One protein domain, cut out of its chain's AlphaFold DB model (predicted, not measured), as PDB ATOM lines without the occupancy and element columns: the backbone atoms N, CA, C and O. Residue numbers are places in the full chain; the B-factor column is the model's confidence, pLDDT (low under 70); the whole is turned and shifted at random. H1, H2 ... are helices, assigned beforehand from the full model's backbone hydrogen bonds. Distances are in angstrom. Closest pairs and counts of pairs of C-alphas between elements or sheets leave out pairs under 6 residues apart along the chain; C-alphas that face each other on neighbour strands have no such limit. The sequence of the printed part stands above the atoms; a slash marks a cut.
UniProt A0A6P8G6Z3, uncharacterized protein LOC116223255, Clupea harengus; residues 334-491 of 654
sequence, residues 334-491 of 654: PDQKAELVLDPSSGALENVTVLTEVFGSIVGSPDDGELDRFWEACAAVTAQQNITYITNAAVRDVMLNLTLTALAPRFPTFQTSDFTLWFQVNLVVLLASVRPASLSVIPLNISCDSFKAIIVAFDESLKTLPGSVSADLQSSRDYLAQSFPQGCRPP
ATOM      1  N   PRO A 334     162.121 273.866 388.703       92.56
ATOM      2  CA  PRO A 334     161.337 274.686 387.777       92.56
ATOM      3  C   PRO A 334     161.986 276.042 387.466       92.56
ATOM      4  O   PRO A 334     162.051 276.434 386.303       92.56
ATOM      5  N   ASP A 335     162.555 276.710 388.472       91.50
ATOM      6  CA  ASP A 335     163.273 277.980 388.316       91.50
ATOM      7  C   ASP A 335     164.493 277.835 387.392       91.50
ATOM      8  O   ASP A 335     164.720 278.644 386.495       91.50
ATOM      9  N   GLN A 336     165.262 276.754 387.554       91.94
ATOM     10  CA  GLN A 336     166.422 276.468 386.709       91.94
ATOM     11  C   GLN A 336     166.022 276.122 385.272       91.94
ATOM     12  O   GLN A 336     166.736 276.484 384.339       91.94
ATOM     13  N   LYS A 337     164.885 275.442 385.075       92.00
ATOM     14  CA  LYS A 337     164.331 275.185 383.739       92.00
ATOM     15  C   LYS A 337     163.890 276.492 383.067       92.00
ATOM     16  O   LYS A 337     164.132 276.655 381.875       92.00
ATOM     17  N   ALA A 338     163.310 277.435 383.815       92.44
ATOM     18  CA  ALA A 338     162.970 278.769 383.314       92.44
ATOM     19  C   ALA A 338     164.218 279.549 382.878       92.44
ATOM     20  O   ALA A 338     164.263 280.072 381.763       92.44
ATOM     21  N   GLU A 339     165.263 279.560 383.712       90.31
ATOM     22  CA  GLU A 339     166.550 280.164 383.358       90.31
ATOM     23  C   GLU A 339     167.170 279.502 382.116       90.31
ATOM     24  O   GLU A 339     167.623 280.208 381.224       90.31
ATOM     25  N   LEU A 340     167.147 278.165 382.018       90.31
ATOM     26  CA  LEU A 340     167.626 277.421 380.849       90.31
ATOM     27  C   LEU A 340     166.882 277.820 379.568       90.31
ATOM     28  O   LEU A 340     167.526 278.029 378.540       90.31
ATOM     29  N   VAL A 341     165.549 277.918 379.613       90.75
ATOM     30  CA  VAL A 341     164.734 278.303 378.447       90.75
ATOM     31  C   VAL A 341     165.093 279.707 377.978       90.75
ATOM     32  O   VAL A 341     165.269 279.916 376.784       90.75
ATOM     33  N   LEU A 342     165.230 280.656 378.901       89.00
ATOM     34  CA  LEU A 342     165.498 282.061 378.583       89.00
ATOM     35  C   LEU A 342     166.970 282.348 378.257       89.00
ATOM     36  O   LEU A 342     167.309 283.452 377.835       89.00
ATOM     37  N   ASP A 343     167.853 281.371 378.443       85.81
ATOM     38  CA  ASP A 343     169.268 281.520 378.158       85.81
ATOM     39  C   ASP A 343     169.566 281.441 376.648       85.81
ATOM     40  O   ASP A 343     169.394 280.374 376.058       85.81
ATOM     41  N   PRO A 344     170.129 282.488 376.016       83.75
ATOM     42  CA  PRO A 344     170.385 282.480 374.572       83.75
ATOM     43  C   PRO A 344     171.322 281.361 374.095       83.75
ATOM     44  O   PRO A 344     171.298 280.969 372.932       83.75
ATOM     45  N   SER A 345     172.180 280.834 374.975       81.75
ATOM     46  CA  SER A 345     173.093 279.740 374.615       81.75
ATOM     47  C   SER A 345     172.437 278.358 374.626       81.75
ATOM     48  O   SER A 345     173.044 277.409 374.132       81.75
ATOM     49  N   SER A 346     171.233 278.219 375.194       83.12
ATOM     50  CA  SER A 346     170.522 276.938 375.218       83.12
ATOM     51  C   SER A 346     169.897 276.594 373.867       83.12
ATOM     52  O   SER A 346     169.661 275.419 373.586       83.12
ATOM     53  N   GLY A 347     169.628 277.599 373.027       84.31
ATOM     54  CA  GLY A 347     168.901 277.420 371.774       84.31
ATOM     55  C   GLY A 347     167.411 277.100 371.966       84.31
ATOM     56  O   GLY A 347     166.744 276.712 371.003       84.31
ATOM     57  N   ALA A 348     166.886 277.173 373.197       88.19
ATOM     58  CA  ALA A 348     165.531 276.725 373.517       88.19
ATOM     59  C   ALA A 348     164.453 277.628 372.898       88.19
ATOM     60  O   ALA A 348     163.429 277.126 372.440       88.19
ATOM     61  N   LEU A 349     164.683 278.942 372.819       90.25
ATOM     62  CA  LEU A 349     163.748 279.876 372.177       90.25
ATOM     63  C   LEU A 349     163.848 279.872 370.644       90.25
ATOM     64  O   LEU A 349     162.974 280.397 369.953       90.25
ATOM     65  N   GLU A 350     164.879 279.247 370.087       89.69
ATOM     66  CA  GLU A 350     165.097 279.098 368.650       89.69
ATOM     67  C   GLU A 350     164.592 277.744 368.127       89.69
ATOM     68  O   GLU A 350     164.205 277.643 366.961       89.69
ATOM     69  N   ASN A 351     164.557 276.710 368.974       88.31
ATOM     70  CA  ASN A 351     164.256 275.338 368.579       88.31
ATOM     71  C   ASN A 351     163.056 274.752 369.338       88.31
ATOM     72  O   ASN A 351     163.145 274.388 370.510       88.31
ATOM     73  N   VAL A 352     161.951 274.551 368.612       91.12
ATOM     74  CA  VAL A 352     160.707 273.962 369.138       91.12
ATOM     75  C   VAL A 352     160.926 272.590 369.780       91.12
ATOM     76  O   VAL A 352     160.278 272.281 370.776       91.12
ATOM     77  N   THR A 353     161.839 271.772 369.253       89.56
ATOM     78  CA  THR A 353     162.102 270.424 369.790       89.56
ATOM     79  C   THR A 353     162.698 270.511 371.188       89.56
ATOM     80  O   THR A 353     162.199 269.873 372.110       89.56
ATOM     81  N   VAL A 354     163.715 271.362 371.349       87.25
ATOM     82  CA  VAL A 354     164.394 271.594 372.631       87.25
ATOM     83  C   VAL A 354     163.411 272.169 373.644       87.25
ATOM     84  O   VAL A 354     163.297 271.658 374.753       87.25
ATOM     85  N   LEU A 355     162.637 273.183 373.249       91.25
ATOM     86  CA  LEU A 355     161.606 273.757 374.107       91.25
ATOM     87  C   LEU A 355     160.578 272.715 374.558       91.25
ATOM     88  O   LEU A 355     160.199 272.698 375.725       91.25
ATOM     89  N   THR A 356     160.117 271.865 373.639       89.75
ATOM     90  CA  THR A 356     159.112 270.837 373.940       89.75
ATOM     91  C   THR A 356     159.659 269.812 374.929       89.75
ATOM     92  O   THR A 356     158.919 269.366 375.799       89.75
ATOM     93  N   GLU A 357     160.948 269.479 374.854       88.75
ATOM     94  CA  GLU A 357     161.615 268.609 375.827       88.75
ATOM     95  C   GLU A 357     161.676 269.262 377.218       88.75
ATOM     96  O   GLU A 357     161.212 268.679 378.201       88.75
ATOM     97  N   VAL A 358     162.154 270.512 377.308       88.44
ATOM     98  CA  VAL A 358     162.257 271.227 378.593       88.44
ATOM     99  C   VAL A 358     160.879 271.481 379.201       88.44
ATOM    100  O   VAL A 358     160.634 271.124 380.353       88.44
ATOM    101  N   PHE A 359     159.966 272.079 378.438       87.06
ATOM    102  CA  PHE A 359     158.639 272.455 378.919       87.06
ATOM    103  C   PHE A 359     157.729 271.237 379.121       87.06
ATOM    104  O   PHE A 359     156.947 271.194 380.071       87.06
ATOM    105  N   GLY A 360     157.887 270.195 378.299       86.38
ATOM    106  CA  GLY A 360     157.220 268.908 378.488       86.38
ATOM    107  C   GLY A 360     157.573 268.256 379.824       86.38
ATOM    108  O   GLY A 360     156.687 267.716 380.480       86.38
ATOM    109  N   SER A 361     158.823 268.392 380.290       88.81
ATOM    110  CA  SER A 361     159.236 267.905 381.618       88.81
ATOM    111  C   SER A 361     158.563 268.634 382.793       88.81
ATOM    112  O   SER A 361     158.647 268.159 383.921       88.81
ATOM    113  N   ILE A 362     157.939 269.793 382.553       90.50
ATOM    114  CA  ILE A 362     157.223 270.586 383.566       90.50
ATOM    115  C   ILE A 362     155.740 270.232 383.530       90.50
ATOM    116  O   ILE A 362     155.156 269.888 384.549       90.50
ATOM    117  N   VAL A 363     155.134 270.268 382.340       86.69
ATOM    118  CA  VAL A 363     153.701 269.980 382.165       86.69
ATOM    119  C   VAL A 363     153.375 268.502 382.418       86.69
ATOM    120  O   VAL A 363     152.268 268.182 382.833       86.69
ATOM    121  N   GLY A 364     154.327 267.595 382.184       83.56
ATOM    122  CA  GLY A 364     154.181 266.167 382.480       83.56
ATOM    123  C   GLY A 364     154.442 265.784 383.942       83.56
ATOM    124  O   GLY A 364     154.356 264.602 384.274       83.56
ATOM    125  N   SER A 365     154.798 266.744 384.800       83.81
ATOM    126  CA  SER A 365     155.114 266.496 386.205       83.81
ATOM    127  C   SER A 365     153.851 266.191 387.019       83.81
ATOM    128  O   SER A 365     152.823 266.830 386.803       83.81
ATOM    129  N   PRO A 366     153.891 265.245 387.978       81.31
ATOM    130  CA  PRO A 366     152.770 265.002 388.886       81.31
ATOM    131  C   PRO A 366     152.619 266.087 389.969       81.31
ATOM    132  O   PRO A 366     151.648 266.057 390.720       81.31
ATOM    133  N   ASP A 367     153.595 266.991 390.109       84.75
ATOM    134  CA  ASP A 367     153.530 268.140 391.015       84.75
ATOM    135  C   ASP A 367     152.941 269.347 390.272       84.75
ATOM    136  O   ASP A 367     153.651 270.061 389.558       84.75
ATOM    137  N   ASP A 368     151.643 269.593 390.478       76.94
ATOM    138  CA  ASP A 368     150.896 270.696 389.856       76.94
ATOM    139  C   ASP A 368     151.542 272.077 390.096       76.94
ATOM    140  O   ASP A 368     151.336 272.997 389.304       76.94
ATOM    141  N   GLY A 369     152.348 272.232 391.157       89.31
ATOM    142  CA  GLY A 369     153.045 273.476 391.486       89.31
ATOM    143  C   GLY A 369     154.353 273.706 390.720       89.31
ATOM    144  O   GLY A 369     155.004 274.737 390.915       89.31
ATOM    145  N   GLU A 370     154.813 272.768 389.882       90.94
ATOM    146  CA  GLU A 370     155.972 273.008 389.008       90.94
ATOM    147  C   GLU A 370     155.673 274.023 387.904       90.94
ATOM    148  O   GLU A 370     156.530 274.858 387.609       90.94
ATOM    149  N   LEU A 371     154.459 274.003 387.344       93.31
ATOM    150  CA  LEU A 371     154.050 274.956 386.314       93.31
ATOM    151  C   LEU A 371     154.034 276.394 386.855       93.31
ATOM    152  O   LEU A 371     154.546 277.297 386.196       93.31
ATOM    153  N   ASP A 372     153.478 276.597 388.053       93.62
ATOM    154  CA  ASP A 372     153.408 277.905 388.712       93.62
ATOM    155  C   ASP A 372     154.811 278.462 388.983       93.62
ATOM    156  O   ASP A 372     155.132 279.557 388.526       93.62
ATOM    157  N   ARG A 373     155.692 277.675 389.621       93.25
ATOM    158  CA  ARG A 373     157.077 278.089 389.915       93.25
ATOM    159  C   ARG A 373     157.883 278.401 388.657       93.25
ATOM    160  O   ARG A 373     158.642 279.366 388.641       93.25
ATOM    161  N   PHE A 374     157.723 277.603 387.599       95.25
ATOM    162  CA  PHE A 374     158.381 277.878 386.322       95.25
ATOM    163  C   PHE A 374     157.963 279.241 385.770       95.25
ATOM    164  O   PHE A 374     158.817 280.043 385.397       95.25
ATOM    165  N   TRP A 375     156.658 279.519 385.729       95.31
ATOM    166  CA  TRP A 375     156.157 280.767 385.164       95.31
ATOM    167  C   TRP A 375     156.456 281.988 386.036       95.31
ATOM    168  O   TRP A 375     156.780 283.038 385.486       95.31
ATOM    169  N   GLU A 376     156.442 281.845 387.364       94.75
ATOM    170  CA  GLU A 376     156.918 282.879 388.292       94.75
ATOM    171  C   GLU A 376     158.392 283.230 388.029       94.75
ATOM    172  O   GLU A 376     158.747 284.408 387.918       94.75
ATOM    173  N   ALA A 377     159.251 282.219 387.862       93.56
ATOM    174  CA  ALA A 377     160.660 282.418 387.535       93.56
ATOM    175  C   ALA A 377     160.847 283.037 386.140       93.56
ATOM    176  O   ALA A 377     161.624 283.983 385.989       93.56
ATOM    177  N   CYS A 378     160.105 282.568 385.129       94.44
ATOM    178  CA  CYS A 378     160.114 283.167 383.795       94.44
ATOM    179  C   CYS A 378     159.743 284.650 383.853       94.44
ATOM    180  O   CYS A 378     160.497 285.466 383.330       94.44
ATOM    181  N   ALA A 379     158.645 285.003 384.528       94.56
ATOM    182  CA  ALA A 379     158.191 286.384 384.661       94.56
ATOM    183  C   ALA A 379     159.239 287.275 385.347       94.56
ATOM    184  O   ALA A 379     159.488 288.400 384.907       94.56
ATOM    185  N   ALA A 380     159.903 286.766 386.391       93.06
ATOM    186  CA  ALA A 380     160.973 287.487 387.074       93.06
ATOM    187  C   ALA A 380     162.169 287.769 386.146       93.06
ATOM    188  O   ALA A 380     162.672 288.895 386.110       93.06
ATOM    189  N   VAL A 381     162.611 286.772 385.374       90.00
ATOM    190  CA  VAL A 381     163.739 286.919 384.438       90.00
ATOM    191  C   VAL A 381     163.369 287.829 383.263       90.00
ATOM    192  O   VAL A 381     164.147 288.718 382.911       90.00
ATOM    193  N   THR A 382     162.177 287.678 382.681       91.75
ATOM    194  CA  THR A 382     161.728 288.505 381.548       91.75
ATOM    195  C   THR A 382     161.539 289.961 381.954       91.75
ATOM    196  O   THR A 382     161.915 290.849 381.191       91.75
ATOM    197  N   ALA A 383     161.045 290.223 383.169       90.81
ATOM    198  CA  ALA A 383     160.952 291.575 383.715       90.81
ATOM    199  C   ALA A 383     162.338 292.216 383.904       90.81
ATOM    200  O   ALA A 383     162.540 293.362 383.513       90.81
ATOM    201  N   GLN A 384     163.320 291.475 384.436       88.94
ATOM    202  CA  GLN A 384     164.698 291.970 384.586       88.94
ATOM    203  C   GLN A 384     165.362 292.300 383.242       88.94
ATOM    204  O   GLN A 384     166.169 293.225 383.162       88.94
ATOM    205  N   GLN A 385     165.032 291.548 382.191       88.50
ATOM    206  CA  GLN A 385     165.605 291.708 380.854       88.50
ATOM    207  C   GLN A 385     164.760 292.596 379.921       88.50
ATOM    208  O   GLN A 385     165.130 292.771 378.762       88.50
ATOM    209  N   ASN A 386     163.654 293.175 380.406       90.06
ATOM    210  CA  ASN A 386     162.688 293.948 379.612       90.06
ATOM    211  C   ASN A 386     162.159 293.192 378.373       90.06
ATOM    212  O   ASN A 386     161.929 293.785 377.318       90.06
ATOM    213  N   ILE A 387     161.968 291.875 378.487       90.38
ATOM    214  CA  ILE A 387     161.397 291.048 377.419       90.38
ATOM    215  C   ILE A 387     159.875 291.189 377.461       90.38
ATOM    216  O   ILE A 387     159.230 290.720 378.397       90.38
ATOM    217  N   THR A 388     159.300 291.812 376.434       89.38
ATOM    218  CA  THR A 388     157.845 292.016 376.318       89.38
ATOM    219  C   THR A 388     157.133 290.861 375.613       89.38
ATOM    220  O   THR A 388     155.967 290.605 375.892       89.38
ATOM    221  N   TYR A 389     157.821 290.133 374.724       92.94
ATOM    222  CA  TYR A 389     157.306 288.927 374.068       92.94
ATOM    223  C   TYR A 389     158.434 288.036 373.530       92.94
ATOM    224  O   TYR A 389     159.515 288.516 373.190       92.94
ATOM    225  N   ILE A 390     158.175 286.729 373.417       92.81
ATOM    226  CA  ILE A 390     159.083 285.780 372.751       92.81
ATOM    227  C   ILE A 390     158.954 285.959 371.237       92.81
ATOM    228  O   ILE A 390     157.862 285.833 370.699       92.81
ATOM    229  N   THR A 391     160.044 286.226 370.520       91.12
ATOM    230  CA  THR A 391     159.997 286.574 369.086       91.12
ATOM    231  C   THR A 391     159.648 285.393 368.177       91.12
ATOM    232  O   THR A 391     158.892 285.556 367.216       91.12
ATOM    233  N   ASN A 392     160.142 284.194 368.488       93.19
ATOM    234  CA  ASN A 392     159.882 282.987 367.707       93.19
ATOM    235  C   ASN A 392     158.425 282.527 367.866       93.19
ATOM    236  O   ASN A 392     158.039 281.983 368.900       93.19
ATOM    237  N   ALA A 393     157.618 282.730 366.821       91.38
ATOM    238  CA  ALA A 393     156.192 282.421 366.839       91.38
ATOM    239  C   ALA A 393     155.898 280.931 367.068       91.38
ATOM    240  O   ALA A 393     154.977 280.613 367.807       91.38
ATOM    241  N   ALA A 394     156.690 280.012 366.502       92.56
ATOM    242  CA  ALA A 394     156.446 278.579 366.665       92.56
ATOM    243  C   ALA A 394     156.681 278.123 368.115       92.56
ATOM    244  O   ALA A 394     155.880 277.380 368.676       92.56
ATOM    245  N   VAL A 395     157.754 278.615 368.740       94.25
ATOM    246  CA  VAL A 395     158.069 278.383 370.160       94.25
ATOM    247  C   VAL A 395     156.979 278.987 371.050       94.25
ATOM    248  O   VAL A 395     156.436 278.296 371.911       94.25
ATOM    249  N   ARG A 396     156.597 280.243 370.794       93.62
ATOM    250  CA  ARG A 396     155.553 280.952 371.548       93.62
ATOM    251  C   ARG A 396     154.183 280.263 371.449       93.62
ATOM    252  O   ARG A 396     153.534 280.077 372.476       93.62
ATOM    253  N   ASP A 397     153.778 279.826 370.252       92.56
ATOM    254  CA  ASP A 397     152.526 279.091 370.002       92.56
ATOM    255  C   ASP A 397     152.496 277.762 370.786       92.56
ATOM    256  O   ASP A 397     151.486 277.426 371.409       92.56
ATOM    257  N   VAL A 398     153.613 277.022 370.805       93.12
ATOM    258  CA  VAL A 398     153.736 275.745 371.533       93.12
ATOM    259  C   VAL A 398     153.675 275.952 373.045       93.12
ATOM    260  O   VAL A 398     152.907 275.256 373.712       93.12
ATOM    261  N   MET A 399     154.419 276.921 373.593       94.31
ATOM    262  CA  MET A 399     154.368 277.230 375.030       94.31
ATOM    263  C   MET A 399     152.967 277.649 375.462       94.31
ATOM    264  O   MET A 399     152.477 277.168 376.484       94.31
ATOM    265  N   LEU A 400     152.304 278.508 374.679       94.56
ATOM    266  CA  LEU A 400     150.947 278.958 374.975       94.56
ATOM    267  C   LEU A 400     149.967 277.788 374.983       94.56
ATOM    268  O   LEU A 400     149.215 277.637 375.942       94.56
ATOM    269  N   ASN A 401     149.996 276.940 373.954       93.19
ATOM    270  CA  ASN A 401     149.094 275.798 373.856       93.19
ATOM    271  C   ASN A 401     149.276 274.816 375.023       93.19
ATOM    272  O   ASN A 401     148.302 274.431 375.671       93.19
ATOM    273  N   LEU A 402     150.523 274.442 375.325       92.38
ATOM    274  CA  LEU A 402     150.829 273.528 376.426       92.38
ATOM    275  C   LEU A 402     150.436 274.130 377.784       92.38
ATOM    276  O   LEU A 402     149.848 273.434 378.609       92.38
ATOM    277  N   THR A 403     150.677 275.428 377.991       94.25
ATOM    278  CA  THR A 403     150.302 276.111 379.240       94.25
ATOM    279  C   THR A 403     148.790 276.198 379.398       94.25
ATOM    280  O   THR A 403     148.259 275.808 380.431       94.25
ATOM    281  N   LEU A 404     148.068 276.654 378.372       93.69
ATOM    282  CA  LEU A 404     146.607 276.745 378.417       93.69
ATOM    283  C   LEU A 404     145.951 275.370 378.585       93.69
ATOM    284  O   LEU A 404     144.965 275.260 379.309       93.69
ATOM    285  N   THR A 405     146.520 274.320 377.987       91.81
ATOM    286  CA  THR A 405     146.065 272.935 378.185       91.81
ATOM    287  C   THR A 405     146.242 272.492 379.639       91.81
ATOM    288  O   THR A 405     145.322 271.910 380.211       91.81
ATOM    289  N   ALA A 406     147.384 272.805 380.258       91.88
ATOM    290  CA  ALA A 406     147.649 272.491 381.661       91.88
ATOM    291  C   ALA A 406     146.770 273.304 382.633       91.88
ATOM    292  O   ALA A 406     146.374 272.808 383.686       91.88
ATOM    293  N   LEU A 407     146.424 274.545 382.274       92.88
ATOM    294  CA  LEU A 407     145.550 275.412 383.070       92.88
ATOM    295  C   LEU A 407     144.058 275.126 382.879       92.88
ATOM    296  O   LEU A 407     143.268 275.452 383.766       92.88
ATOM    297  N   ALA A 408     143.654 274.507 381.765       93.19
ATOM    298  CA  ALA A 408     142.249 274.268 381.436       93.19
ATOM    299  C   ALA A 408     141.437 273.608 382.572       93.19
ATOM    300  O   ALA A 408     140.350 274.104 382.881       93.19
ATOM    301  N   PRO A 409     141.946 272.572 383.273       92.62
ATOM    302  CA  PRO A 409     141.246 271.973 384.410       92.62
ATOM    303  C   PRO A 409     141.121 272.897 385.633       92.62
ATOM    304  O   PRO A 409     140.240 272.688 386.463       92.62
ATOM    305  N   ARG A 410     141.988 273.913 385.758       92.94
ATOM    306  CA  ARG A 410     142.069 274.828 386.911       92.94
ATOM    307  C   ARG A 410     141.155 276.049 386.764       92.94
ATOM    308  O   ARG A 410     140.663 276.557 387.774       92.94
ATOM    309  N   PHE A 411     140.868 276.491 385.534       93.62
ATOM    310  CA  PHE A 411     140.050 277.687 385.278       93.62
ATOM    311  C   PHE A 411     138.681 277.722 385.982       93.62
ATOM    312  O   PHE A 411     138.315 278.798 386.446       93.62
ATOM    313  N   PRO A 412     137.919 276.615 386.130       92.56
ATOM    314  CA  PRO A 412     136.641 276.650 386.850       92.56
ATOM    315  C   PRO A 412     136.758 277.046 388.329       92.56
ATOM    316  O   PRO A 412     135.778 277.491 388.921       92.56
ATOM    317  N   THR A 413     137.936 276.862 388.931       93.50
ATOM    318  CA  THR A 413     138.206 277.178 390.345       93.50
ATOM    319  C   THR A 413     138.945 278.498 390.552       93.50
ATOM    320  O   THR A 413     139.038 278.969 391.688       93.50
ATOM    321  N   PHE A 414     139.448 279.103 389.473       95.12
ATOM    322  CA  PHE A 414     140.199 280.351 389.538       95.12
ATOM    323  C   PHE A 414     139.355 281.501 390.085       95.12
ATOM    324  O   PHE A 414     138.211 281.723 389.685       95.12
ATOM    325  N   GLN A 415     139.972 282.266 390.976       95.56
ATOM    326  CA  GLN A 415     139.507 283.568 391.421       95.56
ATOM    327  C   GLN A 415     140.076 284.671 390.519       95.56
ATOM    328  O   GLN A 415     141.018 284.466 389.752       95.56
ATOM    329  N   THR A 416     139.556 285.891 390.656       94.88
ATOM    330  CA  THR A 416     140.052 287.069 389.920       94.88
ATOM    331  C   THR A 416     141.564 287.288 390.088       94.88
ATOM    332  O   THR A 416     142.239 287.714 389.148       94.88
ATOM    333  N   SER A 417     142.113 286.989 391.272       97.19
ATOM    334  CA  SER A 417     143.555 287.071 391.537       97.19
ATOM    335  C   SER A 417     144.364 286.103 390.677       97.19
ATOM    336  O   SER A 417     145.437 286.472 390.211       97.19
ATOM    337  N   ASP A 418     143.834 284.908 390.409       96.62
ATOM    338  CA  ASP A 418     144.519 283.889 389.611       96.62
ATOM    339  C   ASP A 418     144.555 284.299 388.140       96.62
ATOM    340  O   ASP A 418     145.602 284.230 387.503       96.62
ATOM    341  N   PHE A 419     143.445 284.818 387.602       95.56
ATOM    342  CA  PHE A 419     143.425 285.375 386.246       95.56
ATOM    343  C   PHE A 419     144.361 286.578 386.101       95.56
ATOM    344  O   PHE A 419     145.052 286.691 385.090       95.56
ATOM    345  N   THR A 420     144.419 287.446 387.114       96.94
ATOM    346  CA  THR A 420     145.380 288.556 387.158       96.94
ATOM    347  C   THR A 420     146.818 288.033 387.110       96.94
ATOM    348  O   THR A 420     147.572 288.437 386.232       96.94
ATOM    349  N   LEU A 421     147.190 287.095 387.988       96.62
ATOM    350  CA  LEU A 421     148.530 286.500 388.014       96.62
ATOM    351  C   LEU A 421     148.881 285.848 386.668       96.62
ATOM    352  O   LEU A 421     149.917 286.139 386.075       96.62
ATOM    353  N   TRP A 422     147.997 285.000 386.146       96.94
ATOM    354  CA  TRP A 422     148.287 284.250 384.933       96.94
ATOM    355  C   TRP A 422     148.359 285.136 383.694       96.94
ATOM    356  O   TRP A 422     149.338 285.057 382.962       96.94
ATOM    357  N   PHE A 423     147.379 286.004 383.450       96.25
ATOM    358  CA  PHE A 423     147.342 286.775 382.205       96.25
ATOM    359  C   PHE A 423     148.187 288.048 382.254       96.25
ATOM    360  O   PHE A 423     148.787 288.397 381.242       96.25
ATOM    361  N   GLN A 424     148.260 288.732 383.400       95.75
ATOM    362  CA  GLN A 424     148.963 290.019 383.507       95.75
ATOM    363  C   GLN A 424     150.414 289.889 383.983       95.75
ATOM    364  O   GLN A 424     151.154 290.863 383.884       95.75
ATOM    365  N   VAL A 425     150.833 288.721 384.487       95.12
ATOM    366  CA  VAL A 425     152.217 288.491 384.937       95.12
ATOM    367  C   VAL A 425     152.858 287.336 384.169       95.12
ATOM    368  O   VAL A 425     153.813 287.552 383.428       95.12
ATOM    369  N   ASN A 426     152.314 286.124 384.284       95.50
ATOM    370  CA  ASN A 426     152.984 284.915 383.795       95.50
ATOM    371  C   ASN A 426     152.964 284.782 382.263       95.50
ATOM    372  O   ASN A 426     153.984 284.495 381.642       95.50
ATOM    373  N   LEU A 427     151.806 284.994 381.633       95.38
ATOM    374  CA  LEU A 427     151.597 284.733 380.205       95.38
ATOM    375  C   LEU A 427     151.937 285.917 379.300       95.38
ATOM    376  O   LEU A 427     151.827 285.767 378.085       95.38
ATOM    377  N   VAL A 428     152.356 287.066 379.844       94.69
ATOM    378  CA  VAL A 428     152.576 288.312 379.081       94.69
ATOM    379  C   VAL A 428     153.439 288.069 377.844       94.69
ATOM    380  O   VAL A 428     153.058 288.435 376.732       94.69
ATOM    381  N   VAL A 429     154.541 287.333 378.006       94.94
ATOM    382  CA  VAL A 429     155.484 287.050 376.914       94.94
ATOM    383  C   VAL A 429     154.932 286.132 375.813       94.94
ATOM    384  O   VAL A 429     155.545 285.996 374.749       94.94
ATOM    385  N   LEU A 430     153.775 285.509 376.054       95.88
ATOM    386  CA  LEU A 430     153.070 284.618 375.137       95.88
ATOM    387  C   LEU A 430     151.837 285.257 374.483       95.88
ATOM    388  O   LEU A 430     151.304 284.685 373.530       95.88
ATOM    389  N   LEU A 431     151.379 286.426 374.950       95.00
ATOM    390  CA  LEU A 431     150.095 286.997 374.521       95.00
ATOM    391  C   LEU A 431     150.035 287.308 373.019       95.00
ATOM    392  O   LEU A 431     148.975 287.177 372.413       95.00
ATOM    393  N   ALA A 432     151.172 287.575 372.376       91.88
ATOM    394  CA  ALA A 432     151.266 287.740 370.920       91.88
ATOM    395  C   ALA A 432     150.929 286.472 370.096       91.88
ATOM    396  O   ALA A 432     150.955 286.515 368.868       91.88
ATOM    397  N   SER A 433     150.674 285.327 370.735       93.75
ATOM    398  CA  SER A 433     150.205 284.086 370.093       93.75
ATOM    399  C   SER A 433     148.748 283.747 370.405       93.75
ATOM    400  O   SER A 433     148.232 282.731 369.932       93.75
ATOM    401  N   VAL A 434     148.067 284.558 371.218       92.88
ATOM    402  CA  VAL A 434     146.665 284.310 371.551       92.88
ATOM    403  C   VAL A 434     145.813 284.556 370.312       92.88
ATOM    404  O   VAL A 434     145.822 285.642 369.736       92.88
ATOM    405  N   ARG A 435     145.068 283.520 369.924       88.50
ATOM    406  CA  ARG A 435     144.058 283.550 368.864       88.50
ATOM    407  C   ARG A 435     142.682 283.270 369.475       88.50
ATOM    408  O   ARG A 435     142.618 282.618 370.522       88.50
ATOM    409  N   PRO A 436     141.571 283.637 368.808       85.88
ATOM    410  CA  PRO A 436     140.226 283.355 369.315       85.88
ATOM    411  C   PRO A 436     140.008 281.876 369.677       85.88
ATOM    412  O   PRO A 436     139.414 281.563 370.705       85.88
ATOM    413  N   ALA A 437     140.568 280.958 368.881       84.81
ATOM    414  CA  ALA A 437     140.503 279.520 369.144       84.81
ATOM    415  C   ALA A 437     141.201 279.113 370.456       84.81
ATOM    416  O   ALA A 437     140.683 278.262 371.180       84.81
ATOM    417  N   SER A 438     142.328 279.744 370.799       87.69
ATOM    418  CA  SER A 438     143.080 279.476 372.032       87.69
ATOM    419  C   SER A 438     142.275 279.813 373.289       87.69
ATOM    420  O   SER A 438     142.506 279.227 374.337       87.69
ATOM    421  N   LEU A 439     141.314 280.737 373.194       87.06
ATOM    422  CA  LEU A 439     140.489 281.184 374.321       87.06
ATOM    423  C   LEU A 439     139.307 280.257 374.622       87.06
ATOM    424  O   LEU A 439     138.682 280.393 375.669       87.06
ATOM    425  N   SER A 440     139.017 279.297 373.741       86.94
ATOM    426  CA  SER A 440     137.903 278.355 373.914       86.94
ATOM    427  C   SER A 440     138.025 277.456 375.151       86.94
ATOM    428  O   SER A 440     137.014 276.944 375.629       86.94
ATOM    429  N   VAL A 441     139.236 277.285 375.693       89.06
ATOM    430  CA  VAL A 441     139.477 276.517 376.927       89.06
ATOM    431  C   VAL A 441     139.052 277.263 378.194       89.06
ATOM    432  O   VAL A 441     138.921 276.645 379.249       89.06
ATOM    433  N   ILE A 442     138.850 278.583 378.115       88.06
ATOM    434  CA  ILE A 442     138.436 279.402 379.253       88.06
ATOM    435  C   ILE A 442     136.912 279.278 379.403       88.06
ATOM    436  O   ILE A 442     136.180 279.580 378.457       88.06
ATOM    437  N   PRO A 443     136.393 278.866 380.577       85.56
ATOM    438  CA  PRO A 443     134.959 278.776 380.801       85.56
ATOM    439  C   PRO A 443     134.266 280.130 380.610       85.56
ATOM    440  O   PRO A 443     134.713 281.152 381.122       85.56
ATOM    441  N   LEU A 444     133.106 280.131 379.949       82.12
ATOM    442  CA  LEU A 444     132.287 281.341 379.780       82.12
ATOM    443  C   LEU A 444     131.618 281.813 381.086       82.12
ATOM    444  O   LEU A 444     131.072 282.910 381.139       82.12
ATOM    445  N   ASN A 445     131.652 280.991 382.140       82.12
ATOM    446  CA  ASN A 445     131.032 281.252 383.442       82.12
ATOM    447  C   ASN A 445     132.060 281.697 384.504       82.12
ATOM    448  O   ASN A 445     132.076 281.173 385.615       82.12
ATOM    449  N   ILE A 446     132.958 282.613 384.144       87.81
ATOM    450  CA  ILE A 446     133.869 283.281 385.090       87.81
ATOM    451  C   ILE A 446     133.280 284.623 385.549       87.81
ATOM    452  O   ILE A 446     132.373 285.163 384.913       87.81
ATOM    453  N   SER A 447     133.784 285.181 386.655       89.19
ATOM    454  CA  SER A 447     133.308 286.477 387.159       89.19
ATOM    455  C   SER A 447     133.635 287.626 386.195       89.19
ATOM    456  O   SER A 447     134.629 287.576 385.467       89.19
ATOM    457  N   CYS A 448     132.839 288.703 386.225       86.94
ATOM    458  CA  CYS A 448     133.111 289.895 385.414       86.94
ATOM    459  C   CYS A 448     134.497 290.491 385.704       86.94
ATOM    460  O   CYS A 448     135.175 290.938 384.781       86.94
ATOM    461  N   ASP A 449     134.942 290.450 386.964       89.75
ATOM    462  CA  ASP A 449     136.273 290.919 387.348       89.75
ATOM    463  C   ASP A 449     137.383 290.032 386.766       89.75
ATOM    464  O   ASP A 449     138.390 290.551 386.288       89.75
ATOM    465  N   SER A 450     137.188 288.708 386.738       92.25
ATOM    466  CA  SER A 450     138.130 287.765 386.113       92.25
ATOM    467  C   SER A 450     138.235 287.989 384.606       92.25
ATOM    468  O   SER A 450     139.330 288.065 384.058       92.25
ATOM    469  N   PHE A 451     137.095 288.164 383.937       89.06
ATOM    470  CA  PHE A 451     137.051 288.524 382.521       89.06
ATOM    471  C   PHE A 451     137.770 289.858 382.258       89.06
ATOM    472  O   PHE A 451     138.606 289.954 381.357       89.06
ATOM    473  N   LYS A 452     137.501 290.877 383.084       87.94
ATOM    474  CA  LYS A 452     138.157 292.184 382.988       87.94
ATOM    475  C   LYS A 452     139.669 292.069 383.180       87.94
ATOM    476  O   LYS A 452     140.406 292.752 382.475       87.94
ATOM    477  N   ALA A 453     140.137 291.197 384.072       92.81
ATOM    478  CA  ALA A 453     141.563 290.959 384.270       92.81
ATOM    479  C   ALA A 453     142.255 290.448 382.990       92.81
ATOM    480  O   ALA A 453     143.360 290.898 382.687       92.81
ATOM    481  N   ILE A 454     141.599 289.584 382.208       93.12
ATOM    482  CA  ILE A 454     142.128 289.103 380.919       93.12
ATOM    483  C   ILE A 454     142.168 290.240 379.887       93.12
ATOM    484  O   ILE A 454     143.181 290.426 379.216       93.12
ATOM    485  N   ILE A 455     141.097 291.038 379.784       90.25
ATOM    486  CA  ILE A 455     141.047 292.183 378.857       90.25
ATOM    487  C   ILE A 455     142.150 293.200 379.168       90.25
ATOM    488  O   ILE A 455     142.825 293.653 378.250       90.25
ATOM    489  N   VAL A 456     142.385 293.504 380.449       91.81
ATOM    490  CA  VAL A 456     143.479 294.394 380.873       91.81
ATOM    491  C   VAL A 456     144.834 293.862 380.404       91.81
ATOM    492  O   VAL A 456     145.634 294.631 379.882       91.81
ATOM    493  N   ALA A 457     145.083 292.554 380.518       94.69
ATOM    494  CA  ALA A 457     146.329 291.958 380.038       94.69
ATOM    495  C   ALA A 457     146.535 292.158 378.527       94.69
ATOM    496  O   ALA A 457     147.640 292.474 378.079       94.69
ATOM    497  N   PHE A 458     145.469 291.984 377.740       94.00
ATOM    498  CA  PHE A 458     145.517 292.177 376.292       94.00
ATOM    499  C   PHE A 458     145.738 293.646 375.935       94.00
ATOM    500  O   PHE A 458     146.626 293.939 375.138       94.00
ATOM    501  N   ASP A 459     144.988 294.556 376.558       91.06
ATOM    502  CA  ASP A 459     145.090 295.995 376.311       91.06
ATOM    503  C   ASP A 459     146.497 296.524 376.675       91.06
ATOM    504  O   ASP A 459     147.074 297.289 375.904       91.06
ATOM    505  N   GLU A 460     147.105 296.088 377.788       92.06
ATOM    506  CA  GLU A 460     148.490 296.461 378.134       92.06
ATOM    507  C   GLU A 460     149.523 295.867 377.166       92.06
ATOM    508  O   GLU A 460     150.458 296.554 376.747       92.06
ATOM    509  N   SER A 461     149.344 294.612 376.746       92.31
ATOM    510  CA  SER A 461     150.266 293.973 375.799       92.31
ATOM    511  C   SER A 461     150.229 294.648 374.431       92.31
ATOM    512  O   SER A 461     151.277 294.908 373.843       92.31
ATOM    513  N   LEU A 462     149.043 295.020 373.945       88.69
ATOM    514  CA  LEU A 462     148.860 295.717 372.669       88.69
ATOM    515  C   LEU A 462     149.578 297.075 372.609       88.69
ATOM    516  O   LEU A 462     149.988 297.482 371.527       88.69
ATOM    517  N   LYS A 463     149.798 297.749 373.748       89.44
ATOM    518  CA  LYS A 463     150.587 298.996 373.799       89.44
ATOM    519  C   LYS A 463     152.075 298.779 373.519       89.44
ATOM    520  O   LYS A 463     152.759 299.719 373.125       89.44
ATOM    521  N   THR A 464     152.587 297.577 373.778       86.31
ATOM    522  CA  THR A 464     154.026 297.267 373.703       86.31
ATOM    523  C   THR A 464     154.393 296.397 372.504       86.31
ATOM    524  O   THR A 464     155.551 296.389 372.082       86.31
ATOM    525  N   LEU A 465     153.428 295.667 371.942       86.44
ATOM    526  CA  LEU A 465     153.650 294.780 370.808       86.44
ATOM    527  C   LEU A 465     153.803 295.550 369.486       86.44
ATOM    528  O   LEU A 465     153.065 296.502 369.230       86.44
ATOM    529  N   PRO A 466     154.701 295.107 368.587       83.81
ATOM    530  CA  PRO A 466     154.764 295.639 367.229       83.81
ATOM    531  C   PRO A 466     153.460 295.405 366.454       83.81
ATOM    532  O   PRO A 466     152.850 294.337 366.552       83.81
ATOM    533  N   GLY A 467     153.083 296.356 365.593       75.62
ATOM    534  CA  GLY A 467     151.859 296.268 364.781       75.62
ATOM    535  C   GLY A 467     151.773 295.028 363.878       75.62
ATOM    536  O   GLY A 467     150.683 294.561 363.568       75.62
ATOM    537  N   SER A 468     152.912 294.439 363.497       72.31
ATOM    538  CA  SER A 468     152.968 293.214 362.687       72.31
ATOM    539  C   SER A 468     152.507 291.949 363.422       72.31
ATOM    540  O   SER A 468     152.197 290.959 362.763       72.31
ATOM    541  N   VAL A 469     152.465 291.962 364.759       80.44
ATOM    542  CA  VAL A 469     152.096 290.803 365.596       80.44
ATOM    543  C   VAL A 469     150.895 291.073 366.510       80.44
ATOM    544  O   VAL A 469     150.452 290.171 367.215       80.44
ATOM    545  N   SER A 470     150.336 292.287 366.496       83.94
ATOM    546  CA  SER A 470     149.207 292.674 367.353       83.94
ATOM    547  C   SER A 470     147.837 292.254 366.809       83.94
ATOM    548  O   SER A 470     146.881 292.178 367.578       83.94
ATOM    549  N   ALA A 471     147.725 291.948 365.513       80.62
ATOM    550  CA  ALA A 471     146.444 291.679 364.852       80.62
ATOM    551  C   ALA A 471     145.678 290.480 365.450       80.62
ATOM    552  O   ALA A 471     144.482 290.591 365.728       80.62
ATOM    553  N   ASP A 472     146.364 289.360 365.699       82.81
ATOM    554  CA  ASP A 472     145.758 288.151 366.280       82.81
ATOM    555  C   ASP A 472     145.280 288.398 367.721       82.81
ATOM    556  O   ASP A 472     144.174 287.995 368.100       82.81
ATOM    557  N   LEU A 473     146.078 289.124 368.512       88.56
ATOM    558  CA  LEU A 473     145.722 289.491 369.882       88.56
ATOM    559  C   LEU A 473     144.550 290.482 369.909       88.56
ATOM    560  O   LEU A 473     143.632 290.312 370.708       88.56
ATOM    561  N   GLN A 474     144.530 291.464 369.003       85.88
ATOM    562  CA  GLN A 474     143.417 292.405 368.853       85.88
ATOM    563  C   GLN A 474     142.121 291.668 368.497       85.88
ATOM    564  O   GLN A 474     141.091 291.878 369.134       85.88
ATOM    565  N   SER A 475     142.176 290.741 367.534       81.94
ATOM    566  CA  SER A 475     141.027 289.905 367.173       81.94
ATOM    567  C   SER A 475     140.540 289.059 368.355       81.94
ATOM    568  O   SER A 475     139.337 288.958 368.592       81.94
ATOM    569  N   SER A 476     141.463 288.497 369.135       87.06
ATOM    570  CA  SER A 476     141.152 287.721 370.342       87.06
ATOM    571  C   SER A 476     140.506 288.569 371.434       87.06
ATOM    572  O   SER A 476     139.550 288.129 372.073       87.06
ATOM    573  N   ARG A 477     140.992 289.798 371.622       89.06
ATOM    574  CA  ARG A 477     140.435 290.782 372.551       89.06
ATOM    575  C   ARG A 477     139.007 291.152 372.169       89.06
ATOM    576  O   ARG A 477     138.127 291.146 373.030       89.06
ATOM    577  N   ASP A 478     138.758 291.407 370.888       83.75
ATOM    578  CA  ASP A 478     137.426 291.734 370.376       83.75
ATOM    579  C   ASP A 478     136.467 290.539 370.474       83.75
ATOM    580  O   ASP A 478     135.326 290.693 370.913       83.75
ATOM    581  N   TYR A 479     136.941 289.335 370.141       82.69
ATOM    582  CA  TYR A 479     136.186 288.092 370.300       82.69
ATOM    583  C   TYR A 479     135.772 287.861 371.758       82.69
ATOM    584  O   TYR A 479     134.602 287.579 372.037       82.69
ATOM    585  N   LEU A 480     136.708 288.019 372.699       82.75
ATOM    586  CA  LEU A 480     136.434 287.867 374.125       82.75
ATOM    587  C   LEU A 480     135.422 288.931 374.586       82.75
ATOM    588  O   LEU A 480     134.433 288.596 375.231       82.75
ATOM    589  N   ALA A 481     135.589 290.191 374.174       81.75
ATOM    590  CA  ALA A 481     134.654 291.271 374.497       81.75
ATOM    591  C   ALA A 481     133.215 291.015 374.005       81.75
ATOM    592  O   ALA A 481     132.251 291.387 374.678       81.75
ATOM    593  N   GLN A 482     133.060 290.355 372.857       76.06
ATOM    594  CA  GLN A 482     131.753 290.020 372.285       76.06
ATOM    595  C   GLN A 482     131.122 288.772 372.917       76.06
ATOM    596  O   GLN A 482     129.897 288.707 373.037       76.06
ATOM    597  N   SER A 483     131.939 287.811 373.350       73.44
ATOM    598  CA  SER A 483     131.480 286.503 373.838       73.44
ATOM    599  C   SER A 483     130.891 286.533 375.255       73.44
ATOM    600  O   SER A 483     130.113 285.648 375.606       73.44
ATOM    601  N   PHE A 484     131.228 287.535 376.078       68.06
ATOM    602  CA  PHE A 484     130.811 287.583 377.485       68.06
ATOM    603  C   PHE A 484     129.476 288.324 377.726       68.06
ATOM    604  O   PHE A 484     129.113 289.230 376.956       68.06
ATOM    605  N   PRO A 485     128.731 287.954 378.796       64.81
ATOM    606  CA  PRO A 485     127.409 288.501 379.099       64.81
ATOM    607  C   PRO A 485     127.404 290.029 379.205       64.81
ATOM    608  O   PRO A 485     128.338 290.629 379.734       64.81
ATOM    609  N   GLN A 486     126.304 290.656 378.772       59.81
ATOM    610  CA  GLN A 486     126.130 292.119 378.762       59.81
ATOM    611  C   GLN A 486     126.434 292.783 380.118       59.81
ATOM    612  O   GLN A 486     126.950 293.893 380.140       59.81
ATOM    613  N   GLY A 487     126.179 292.095 381.238       62.12
ATOM    614  CA  GLY A 487     126.445 292.605 382.591       62.12
ATOM    615  C   GLY A 487     127.926 292.705 382.984       62.12
ATOM    616  O   GLY A 487     128.236 293.377 383.960       62.12
ATOM    617  N   CYS A 488     128.833 292.065 382.238       67.00
ATOM    618  CA  CYS A 488     130.281 292.132 382.464       67.00
ATOM    619  C   CYS A 488     131.006 293.061 381.492       67.00
ATOM    620  O   CYS A 488     132.205 293.308 381.643       67.00
ATOM    621  N   ARG A 489     130.304 293.558 380.471       61.75
ATOM    622  CA  ARG A 489     130.886 294.515 379.540       61.75
ATOM    623  C   ARG A 489     131.140 295.801 380.326       61.75
ATOM    624  O   ARG A 489     130.249 296.230 381.063       61.75
ATOM    625  N   PRO A 490     132.327 296.426 380.201       50.22
ATOM    626  CA  PRO A 490     132.488 297.793 380.669       50.22
ATOM    627  C   PRO A 490     131.316 298.605 380.108       50.22
ATOM    628  O   PRO A 490     130.905 298.318 378.977       50.22
ATOM    629  N   PRO A 491     130.764 299.585 380.842       45.09
ATOM    630  CA  PRO A 491     129.882 300.553 380.225       45.09
ATOM    631  C   PRO A 491     130.709 301.245 379.141       45.09
ATOM    632  O   PRO A 491     131.448 302.187 379.415       45.09
TER     633      PRO A 491
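This is residues 334 to 491 of the 654 residues of the protein "uncharacterized protein LOC116223255" of Clupea harengus (UniProt A0A6P8G6Z3). A short helix, H6, lies near the middle of a compact body of helices, with H4, H8 and H9 packed on it. The hairpin of H8 and H9, with H5 beside H8, makes one end; the hairpin of H1 and H2, with H3 crossing H1, makes the other. The 158 printed residues hold nine named helices, H1 to H9 in chain order, and no named strand: all helix. The radius of gyration of the C-alphas is 15.2 A; the spans are 48 by 37 by 26 A.

Begin at H8, residues 448 to 464, which forms a hairpin with H9, residues 467 to 483; the closest C-alphas, of Leu 462 and Ser 470, are 6.1 A apart. H5, residues 416 to 426, touches H8 at a shallow tilt of 18 degrees, the same way, closest at C-alphas 416 and 450, 4.3 A. H6, residues 428 to 433, touches residues 469 to 473 of H9 alone, about perpendicular at 89 degrees, closest at C-alphas 432 and 473, 5.9 A. H7, residues 436 to 441, touches H9, closest at C-alphas 436 and 476, 4.6 A. H4, residues 393 to 407, touches H6, closest at C-alphas 397 and 433, 5.5 A. H2, residues 352 to 363, touches H4, closest at C-alphas 352 and 395, 5.2 A. H1, residues 334 to 342, forms a hairpin with H2, closest at C-alphas 337 and 358, 6.8 A. H3, residues 369 to 384, touches H1 at a steep tilt of 43 degrees, closest at C-alphas 334 and 374, 4.6 A. Every O i to N i+4 pair is within hydrogen-bond range in H1, H3, H4 and H5; H2 has 7 of 8, H8 11 of 13, H9 10 of 13, and H6 and H7 each 0 of 2, beside 2 of 3 O i to N i+3 pairs.

Find C-alpha 448 at (133.111, 289.895, 385.414); from there H8 runs 25.1 A. H9 runs 24.3 A to C-alpha 483 at (131.480, 286.503, 373.838), and H3 22.9 A.

The C-alphas farthest apart, of Ser 345 and Gly 487, are 49.0 A apart. The printed part has no cut, and no link is long. Look for pLDDT under 70 at residues 484 to 491.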